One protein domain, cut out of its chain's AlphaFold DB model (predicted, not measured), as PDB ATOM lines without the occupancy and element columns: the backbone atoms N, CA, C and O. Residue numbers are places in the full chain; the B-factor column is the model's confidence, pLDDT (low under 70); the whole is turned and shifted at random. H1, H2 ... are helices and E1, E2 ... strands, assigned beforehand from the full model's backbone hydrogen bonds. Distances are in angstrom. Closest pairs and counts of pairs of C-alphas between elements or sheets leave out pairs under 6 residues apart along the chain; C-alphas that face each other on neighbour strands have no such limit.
ATOM      1  N   CYS A 470      88.525  89.750  11.305       92.38
ATOM      2  CA  CYS A 470      87.105  89.508  11.514       92.38
ATOM      3  C   CYS A 470      86.893  88.623  12.751       92.38
ATOM      4  O   CYS A 470      87.845  88.086  13.324       92.38
ATOM      5  N   GLU A 471      85.640  88.497  13.179       93.00
ATOM      6  CA  GLU A 471      85.219  87.647  14.294       93.00
ATOM      7  C   GLU A 471      84.291  86.544  13.773       93.00
ATOM      8  O   GLU A 471      83.463  86.787  12.892       93.00
ATOM      9  N   VAL A 472      84.454  85.326  14.295       93.38
ATOM     10  CA  VAL A 472      83.712  84.128  13.883       93.38
ATOM     11  C   VAL A 472      83.176  83.413  15.120       93.38
ATOM     12  O   VAL A 472      83.931  83.097  16.039       93.38
ATOM     13  N   ASP A 473      81.874  83.131  15.143       92.44
ATOM     14  CA  ASP A 473      81.221  82.426  16.248       92.44
ATOM     15  C   ASP A 473      81.265  80.902  16.057       92.44
ATOM     16  O   ASP A 473      80.451  80.305  15.349       92.44
ATOM     17  N   HIS A 474      82.175  80.238  16.767       90.06
ATOM     18  CA  HIS A 474      82.262  78.782  16.801       90.06
ATOM     19  C   HIS A 474      81.262  78.217  17.806       90.06
ATOM     20  O   HIS A 474      81.360  78.478  19.003       90.06
ATOM     21  N   THR A 475      80.310  77.405  17.341       90.19
ATOM     22  CA  THR A 475      79.329  76.724  18.202       90.19
ATOM     23  C   THR A 475      79.498  75.212  18.140       90.19
ATOM     24  O   THR A 475      79.186  74.579  17.136       90.19
ATOM     25  N   VAL A 476      79.927  74.615  19.252       89.12
ATOM     26  CA  VAL A 476      80.041  73.161  19.424       89.12
ATOM     27  C   VAL A 476      78.777  72.629  20.094       89.12
ATOM     28  O   VAL A 476      78.345  73.143  21.129       89.12
ATOM     29  N   ILE A 477      78.188  71.575  19.526       89.06
ATOM     30  CA  ILE A 477      76.980  70.918  20.043       89.06
ATOM     31  C   ILE A 477      77.348  69.502  20.490       89.06
ATOM     32  O   ILE A 477      77.859  68.709  19.704       89.06
ATOM     33  N   CYS A 478      77.087  69.159  21.752       88.06
ATOM     34  CA  CYS A 478      77.319  67.801  22.240       88.06
ATOM     35  C   CYS A 478      76.272  66.834  21.668       88.06
ATOM     36  O   CYS A 478      75.084  66.967  21.958       88.06
ATOM     37  N   SER A 479      76.716  65.816  20.930       86.12
ATOM     38  CA  SER A 479      75.850  64.788  20.335       86.12
ATOM     39  C   SER A 479      75.117  63.907  21.357       86.12
ATOM     40  O   SER A 479      74.090  63.324  21.024       86.12
ATOM     41  N   HIS A 480      75.600  63.819  22.605       86.75
ATOM     42  CA  HIS A 480      74.979  62.992  23.645       86.75
ATOM     43  C   HIS A 480      73.894  63.724  24.452       86.75
ATOM     44  O   HIS A 480      72.833  63.158  24.695       86.75
ATOM     45  N   CYS A 481      74.133  64.975  24.869       89.62
ATOM     46  CA  CYS A 481      73.204  65.731  25.728       89.62
ATOM     47  C   CYS A 481      72.596  66.987  25.080       89.62
ATOM     48  O   CYS A 481      71.833  67.698  25.730       89.62
ATOM     49  N   GLY A 482      72.950  67.307  23.832       89.00
ATOM     50  CA  GLY A 482      72.455  68.482  23.106       89.00
ATOM     51  C   GLY A 482      72.970  69.835  23.617       89.00
ATOM     52  O   GLY A 482      72.598  70.873  23.066       89.00
ATOM     53  N   HIS A 483      73.815  69.858  24.655       90.12
ATOM     54  CA  HIS A 483      74.376  71.095  25.197       90.12
ATOM     55  C   HIS A 483      75.219  71.825  24.143       90.12
ATOM     56  O   HIS A 483      76.094  71.219  23.520       90.12
ATOM     57  N   LYS A 484      74.961  73.126  23.973       91.12
ATOM     58  CA  LYS A 484      75.694  74.005  23.058       91.12
ATOM     59  C   LYS A 484      76.677  74.871  23.838       91.12
ATOM     60  O   LYS A 484      76.288  75.484  24.829       91.12
ATOM     61  N   SER A 485      77.910  74.948  23.357       89.69
ATOM     62  CA  SER A 485      78.939  75.871  23.836       89.69
ATOM     63  C   SER A 485      79.407  76.715  22.659       89.69
ATOM     64  O   SER A 485      79.819  76.153  21.646       89.69
ATOM     65  N   SER A 486      79.357  78.038  22.798       91.56
ATOM     66  CA  SER A 486      79.758  78.981  21.750       91.56
ATOM     67  C   SER A 486      80.926  79.847  22.215       91.56
ATOM     68  O   SER A 486      80.959  80.259  23.377       91.56
ATOM     69  N   HIS A 487      81.875  80.116  21.321       90.44
ATOM     70  CA  HIS A 487      83.004  81.016  21.542       90.44
ATOM     71  C   HIS A 487      83.300  81.804  20.262       90.44
ATOM     72  O   HIS A 487      83.321  81.227  19.177       90.44
ATOM     73  N   THR A 488      83.524  83.105  20.404       93.81
ATOM     74  CA  THR A 488      83.913  83.993  19.307       93.81
ATOM     75  C   THR A 488      85.435  83.999  19.182       93.81
ATOM     76  O   THR A 488      86.131  84.304  20.151       93.81
ATOM     77  N   GLU A 489      85.949  83.668  18.001       90.38
ATOM     78  CA  GLU A 489      87.379  83.636  17.683       90.38
ATOM     79  C   GLU A 489      87.723  84.699  16.629       90.38
ATOM     80  O   GLU A 489      86.895  85.040  15.782       90.38
ATOM     81  N   THR A 490      88.944  85.240  16.668       91.25
ATOM     82  CA  THR A 490      89.410  86.225  15.682       91.25
ATOM     83  C   THR A 490      90.148  85.560  14.526       91.25
ATOM     84  O   THR A 490      91.089  84.787  14.714       91.25
ATOM     85  N   TYR A 491      89.741  85.912  13.311       92.94
ATOM     86  CA  TYR A 491      90.285  85.412  12.052       92.94
ATOM     87  C   TYR A 491      90.977  86.544  11.289       92.94
ATOM     88  O   TYR A 491      90.654  87.714  11.482       92.94
ATOM     89  N   ARG A 492      91.954  86.203  10.439       92.19
ATOM     90  CA  ARG A 492      92.613  87.142   9.500       92.19
ATOM     91  C   ARG A 492      92.521  86.705   8.034       92.19
ATOM     92  O   ARG A 492      92.801  87.489   7.131       92.19
ATOM     93  N   ASP A 493      92.146  85.451   7.818       92.94
ATOM     94  CA  ASP A 493      92.015  84.774   6.539       92.94
ATOM     95  C   ASP A 493      91.163  83.509   6.735       92.94
ATOM     96  O   ASP A 493      91.005  83.035   7.861       92.94
ATOM     97  N   PHE A 494      90.606  82.975   5.647       93.38
ATOM     98  CA  PHE A 494      89.852  81.720   5.647       93.38
ATOM     99  C   PHE A 494      90.573  80.696   4.769       93.38
ATOM    100  O   PHE A 494      90.645  80.857   3.549       93.38
ATOM    101  N   SER A 495      91.088  79.633   5.385       92.44
ATOM    102  CA  SER A 495      91.627  78.474   4.669       92.44
ATOM    103  C   SER A 495      90.473  77.596   4.198       92.44
ATOM    104  O   SER A 495      89.919  76.829   4.980       92.44
ATOM    105  N   LEU A 496      90.090  77.751   2.932       93.25
ATOM    106  CA  LEU A 496      89.001  76.993   2.321       93.25
ATOM    107  C   LEU A 496      89.531  75.682   1.735       93.25
ATOM    108  O   LEU A 496      90.412  75.697   0.872       93.25
ATOM    109  N   ASP A 497      88.973  74.563   2.187       89.44
ATOM    110  CA  ASP A 497      89.248  73.251   1.608       89.44
ATOM    111  C   ASP A 497      88.733  73.177   0.161       89.44
ATOM    112  O   ASP A 497      87.717  73.779  -0.188       89.44
ATOM    113  N   LEU A 498      89.439  72.435  -0.694       88.75
ATOM    114  CA  LEU A 498      88.992  72.145  -2.058       88.75
ATOM    115  C   LEU A 498      88.206  70.826  -2.083       88.75
ATOM    116  O   LEU A 498      88.564  69.918  -1.330       88.75
ATOM    117  N   PRO A 499      87.198  70.670  -2.962       85.75
ATOM    118  CA  PRO A 499      86.408  69.452  -3.005       85.75
ATOM    119  C   PRO A 499      87.237  68.219  -3.341       85.75
ATOM    120  O   PRO A 499      88.048  68.220  -4.270       85.75
ATOM    121  N   ASP A 500      86.951  67.143  -2.622       81.94
ATOM    122  CA  ASP A 500      87.449  65.807  -2.902       81.94
ATOM    123  C   ASP A 500      86.285  64.819  -3.111       81.94
ATOM    124  O   ASP A 500      85.118  65.199  -3.244       81.94
ATOM    125  N   ALA A 501      86.604  63.526  -3.175       75.44
ATOM    126  CA  ALA A 501      85.610  62.477  -3.380       75.44
ATOM    127  C   ALA A 501      84.633  62.301  -2.198       75.44
ATOM    128  O   ALA A 501      83.586  61.679  -2.379       75.44
ATOM    129  N   GLU A 502      84.945  62.820  -1.006       76.25
ATOM    130  CA  GLU A 502      84.101  62.701   0.190       76.25
ATOM    131  C   GLU A 502      82.979  63.752   0.200       76.25
ATOM    132  O   GLU A 502      81.937  63.539   0.820       76.25
ATOM    133  N   TRP A 503      83.127  64.845  -0.560       80.75
ATOM    134  CA  TRP A 503      82.123  65.913  -0.665       80.75
ATOM    135  C   TRP A 503      80.875  65.508  -1.467       80.75
ATOM    136  O   TRP A 503      79.869  66.218  -1.432       80.75
ATOM    137  N   GLY A 504      80.928  64.391  -2.205       79.88
ATOM    138  CA  GLY A 504      79.802  63.870  -2.989       79.88
ATOM    139  C   GLY A 504      79.363  64.761  -4.160       79.88
ATOM    140  O   GLY A 504      78.253  64.591  -4.664       79.88
ATOM    141  N   LEU A 505      80.203  65.713  -4.575       79.56
ATOM    142  CA  LEU A 505      79.942  66.590  -5.717       79.56
ATOM    143  C   LEU A 505      80.201  65.872  -7.047       79.56
ATOM    144  O   LEU A 505      81.032  64.968  -7.140       79.56
ATOM    145  N   ASP A 506      79.497  66.314  -8.088       76.88
ATOM    146  CA  ASP A 506      79.776  65.913  -9.466       76.88
ATOM    147  C   ASP A 506      81.141  66.497  -9.896       76.88
ATOM    148  O   ASP A 506      81.304  67.721  -9.852       76.88
ATOM    149  N   PRO A 507      82.134  65.668 -10.281       74.38
ATOM    150  CA  PRO A 507      83.470  66.140 -10.647       74.38
ATOM    151  C   PRO A 507      83.502  67.003 -11.918       74.38
ATOM    152  O   PRO A 507      84.497  67.694 -12.135       74.38
ATOM    153  N   ASP A 508      82.447  66.979 -12.742       76.81
ATOM    154  CA  ASP A 508      82.332  67.815 -13.941       76.81
ATOM    155  C   ASP A 508      81.664  69.183 -13.652       76.81
ATOM    156  O   ASP A 508      81.609  70.048 -14.535       76.81
ATOM    157  N   LEU A 509      81.170  69.420 -12.428       74.88
ATOM    158  CA  LEU A 509      80.535  70.682 -12.032       74.88
ATOM    159  C   LEU A 509      81.588  71.731 -11.609       74.88
ATOM    160  O   LEU A 509      82.467  71.429 -10.799       74.88
ATOM    161  N   PRO A 510      81.517  72.987 -12.097       78.75
ATOM    162  CA  PRO A 510      82.436  74.033 -11.668       78.75
ATOM    163  C   PRO A 510      82.237  74.377 -10.189       78.75
ATOM    164  O   PRO A 510      81.121  74.604  -9.725       78.75
ATOM    165  N   VAL A 511      83.353  74.464  -9.471       84.56
ATOM    166  CA  VAL A 511      83.413  74.845  -8.059       84.56
ATOM    167  C   VAL A 511      83.627  76.355  -7.976       84.56
ATOM    168  O   VAL A 511      84.635  76.860  -8.474       84.56
ATOM    169  N   ASP A 512      82.694  77.075  -7.358       89.56
ATOM    170  CA  ASP A 512      82.826  78.508  -7.095       89.56
ATOM    171  C   ASP A 512      83.191  78.804  -5.631       89.56
ATOM    172  O   ASP A 512      83.162  77.939  -4.754       89.56
ATOM    173  N   LEU A 513      83.588  80.052  -5.372       91.62
ATOM    174  CA  LEU A 513      84.018  80.500  -4.046       91.62
ATOM    175  C   LEU A 513      82.864  80.518  -3.026       91.62
ATOM    176  O   LEU A 513      83.107  80.360  -1.833       91.62
ATOM    177  N   GLU A 514      81.623  80.699  -3.488       91.62
ATOM    178  CA  GLU A 514      80.423  80.720  -2.645       91.62
ATOM    179  C   GLU A 514      80.161  79.325  -2.060       91.62
ATOM    180  O   GLU A 514      79.979  79.191  -0.850       91.62
ATOM    181  N   LEU A 515      80.281  78.271  -2.875       88.81
ATOM    182  CA  LEU A 515      80.229  76.879  -2.430       88.81
ATOM    183  C   LEU A 515      81.333  76.544  -1.414       88.81
ATOM    184  O   LEU A 515      81.051  75.898  -0.404       88.81
ATOM    185  N   LEU A 516      82.573  76.996  -1.643       92.19
ATOM    186  CA  LEU A 516      83.678  76.765  -0.702       92.19
ATOM    187  C   LEU A 516      83.433  77.445   0.654       92.19
ATOM    188  O   LEU A 516      83.660  76.839   1.701       92.19
ATOM    189  N   LEU A 517      82.929  78.683   0.648       93.06
ATOM    190  CA  LEU A 517      82.555  79.406   1.866       93.06
ATOM    191  C   LEU A 517      81.379  78.729   2.583       93.06
ATOM    192  O   LEU A 517      81.430  78.548   3.799       93.06
ATOM    193  N   HIS A 518      80.353  78.286   1.852       90.69
ATOM    194  CA  HIS A 518      79.250  77.516   2.430       90.69
ATOM    195  C   HIS A 518      79.724  76.223   3.098       90.69
ATOM    196  O   HIS A 518      79.231  75.891   4.173       90.69
ATOM    197  N   LYS A 519      80.695  75.520   2.502       88.56
ATOM    198  CA  LYS A 519      81.291  74.307   3.079       88.56
ATOM    199  C   LYS A 519      82.175  74.583   4.293       88.56
ATOM    200  O   LYS A 519      82.136  73.810   5.247       88.56
ATOM    201  N   PHE A 520      82.892  75.705   4.315       90.94
ATOM    202  CA  PHE A 520      83.662  76.134   5.486       90.94
ATOM    203  C   PHE A 520      82.773  76.414   6.713       90.94
ATOM    204  O   PHE A 520      83.141  76.060   7.831       90.94
ATOM    205  N   PHE A 521      81.589  77.002   6.511       91.31
ATOM    206  CA  PHE A 521      80.624  77.295   7.584       91.31
ATOM    207  C   PHE A 521      79.554  76.201   7.800       91.31
ATOM    208  O   PHE A 521      78.600  76.412   8.554       91.31
ATOM    209  N   GLU A 522      79.680  75.030   7.164       89.56
ATOM    210  CA  GLU A 522      78.757  73.907   7.363       89.56
ATOM    211  C   GLU A 522      78.965  73.233   8.735       89.56
ATOM    212  O   GLU A 522      80.059  73.221   9.303       89.56
ATOM    213  N   LEU A 523      77.904  72.638   9.290       87.25
ATOM    214  CA  LEU A 523      77.994  71.838  10.513       87.25
ATOM    215  C   LEU A 523      78.774  70.540  10.255       87.25
ATOM    216  O   LEU A 523      78.269  69.631   9.599       87.25
ATOM    217  N   GLN A 524      79.972  70.429  10.831       83.06
ATOM    218  CA  GLN A 524      80.824  69.241  10.728       83.06
ATOM    219  C   GLN A 524      80.683  68.316  11.949       83.06
ATOM    220  O   GLN A 524      80.624  68.773  13.095       83.06
ATOM    221  N   ASP A 525      80.675  66.998  11.720       81.62
ATOM    222  CA  ASP A 525      80.719  66.002  12.796       81.62
ATOM    223  C   ASP A 525      82.170  65.759  13.250       81.62
ATOM    224  O   ASP A 525      82.988  65.164  12.549       81.62
ATOM    225  N   MET A 526      82.483  66.210  14.465       77.44
ATOM    226  CA  MET A 526      83.829  66.139  15.042       77.44
ATOM    227  C   MET A 526      84.141  64.816  15.764       77.44
ATOM    228  O   MET A 526      85.254  64.667  16.284       77.44
ATOM    229  N   THR A 527      83.205  63.855  15.810       68.50
ATOM    230  CA  THR A 527      83.317  62.604  16.598       68.50
ATOM    231  C   THR A 527      84.589  61.797  16.339       68.50
ATOM    232  O   THR A 527      85.110  61.180  17.269       68.50
ATOM    233  N   PHE A 528      85.124  61.828  15.116       60.09
ATOM    234  CA  PHE A 528      86.311  61.058  14.719       60.09
ATOM    235  C   PHE A 528      87.615  61.872  14.660       60.09
ATOM    236  O   PHE A 528      88.684  61.288  14.488       60.09
ATOM    237  N   ILE A 529      87.547  63.200  14.806       60.78
ATOM    238  CA  ILE A 529      88.677  64.109  14.535       60.78
ATOM    239  C   ILE A 529      89.296  64.628  15.838       60.78
ATOM    240  O   ILE A 529      90.500  64.480  16.057       60.78
ATOM    241  N   ARG A 530      88.487  65.231  16.722       61.56
ATOM    242  CA  ARG A 530      88.929  65.772  18.020       61.56
ATOM    243  C   ARG A 530      87.808  65.643  19.059       61.56
ATOM    244  O   ARG A 530      86.800  66.334  18.926       61.56
ATOM    245  N   PRO A 531      87.962  64.816  20.111       65.81
ATOM    246  CA  PRO A 531      86.942  64.693  21.145       65.81
ATOM    247  C   PRO A 531      86.897  65.960  22.010       65.81
ATOM    248  O   PRO A 531      87.768  66.190  22.849       65.81
ATOM    249  N   PHE A 532      85.861  66.776  21.824       71.94
ATOM    250  CA  PHE A 532      85.550  67.877  22.732       71.94
ATOM    251  C   PHE A 532      84.970  67.336  24.042       71.94
ATOM    252  O   PHE A 532      84.043  66.525  24.049       71.94
ATOM    253  N   ILE A 533      85.495  67.817  25.167       79.19
ATOM    254  CA  ILE A 533      85.019  67.436  26.495       79.19
ATOM    255  C   ILE A 533      83.759  68.243  26.828       79.19
ATOM    256  O   ILE A 533      83.808  69.461  26.999       79.19
ATOM    257  N   CYS A 534      82.618  67.565  26.961       81.06
ATOM    258  CA  CYS A 534      81.388  68.210  27.401       81.06
ATOM    259  C   CYS A 534      81.387  68.383  28.928       81.06
ATOM    260  O   CYS A 534      81.113  67.439  29.666       81.06
ATOM    261  N   HIS A 535      81.634  69.603  29.415       77.38
ATOM    262  CA  HIS A 535      81.590  69.910  30.852       77.38
ATOM    263  C   HIS A 535      80.238  69.581  31.512       77.38
ATOM    264  O   HIS A 535      80.208  69.228  32.688       77.38
ATOM    265  N   ALA A 536      79.128  69.619  30.764       68.88
ATOM    266  CA  ALA A 536      77.813  69.218  31.268       68.88
ATOM    267  C   ALA A 536      77.709  67.712  31.598       68.88
ATOM    268  O   ALA A 536      76.811  67.333  32.340       68.88
ATOM    269  N   LEU A 537      78.621  66.871  31.090       61.81
ATOM    270  CA  LEU A 537      78.717  65.435  31.395       61.81
ATOM    271  C   LEU A 537      79.785  65.099  32.451       61.81
ATOM    272  O   LEU A 537      79.925  63.941  32.815       61.81
ATOM    273  N   ILE A 538      80.536  66.093  32.940       63.75
ATOM    274  CA  ILE A 538      81.485  65.948  34.065       63.75
ATOM    275  C   ILE A 538      80.812  66.273  35.412       63.75
ATOM    276  O   ILE A 538      81.345  65.969  36.476       63.75
TER     277      ILE A 538
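What this domain is: This is residues 470 to 538 of the 540 residues of the protein "USP domain-containing protein" of Endogone sp. FLAS-F59071 (UniProt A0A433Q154). This is an elongated model with little regular structure: an antiparallel strand hairpin, E1 and E2, and a single short helix, H1, set apart from E1 along the length, with long winding stretches making the rest. The printed part has 69 residues, with elements in the order E1, E2, H1; the class is mixed, with only 24 residues in named elements. The whole is loose, with a radius of gyration of the C-alphas of 15.1 A and spans of 48 by 28 by 16 A.

How they stand to each other: E1, residues 470 to 477, and E2, residues 484 to 491, form a hairpin, antiparallel at 157 degrees. N 474 and O 487 are within hydrogen-bond range at 2.8 A. H1, residues 513 to 520, is apart from E1; its O i to N i+4 pairs are all within range.

Where its parts are: E1 measures 22.8 A from C-alpha 470 at (87.105, 89.508, 11.514), E2 21.5 A, and H1 10.5 A, ending at C-alpha 520 at (83.662, 76.134, 5.486).

The domain as a whole: The farthest C-alphas, of Asp 508 and Ile 538, are 48.0 A apart. The printed part has no cut. The link from E2 to H1 is long, 21 residues. Residues 527 to 531 and 536 to 538 have pLDDT under 70.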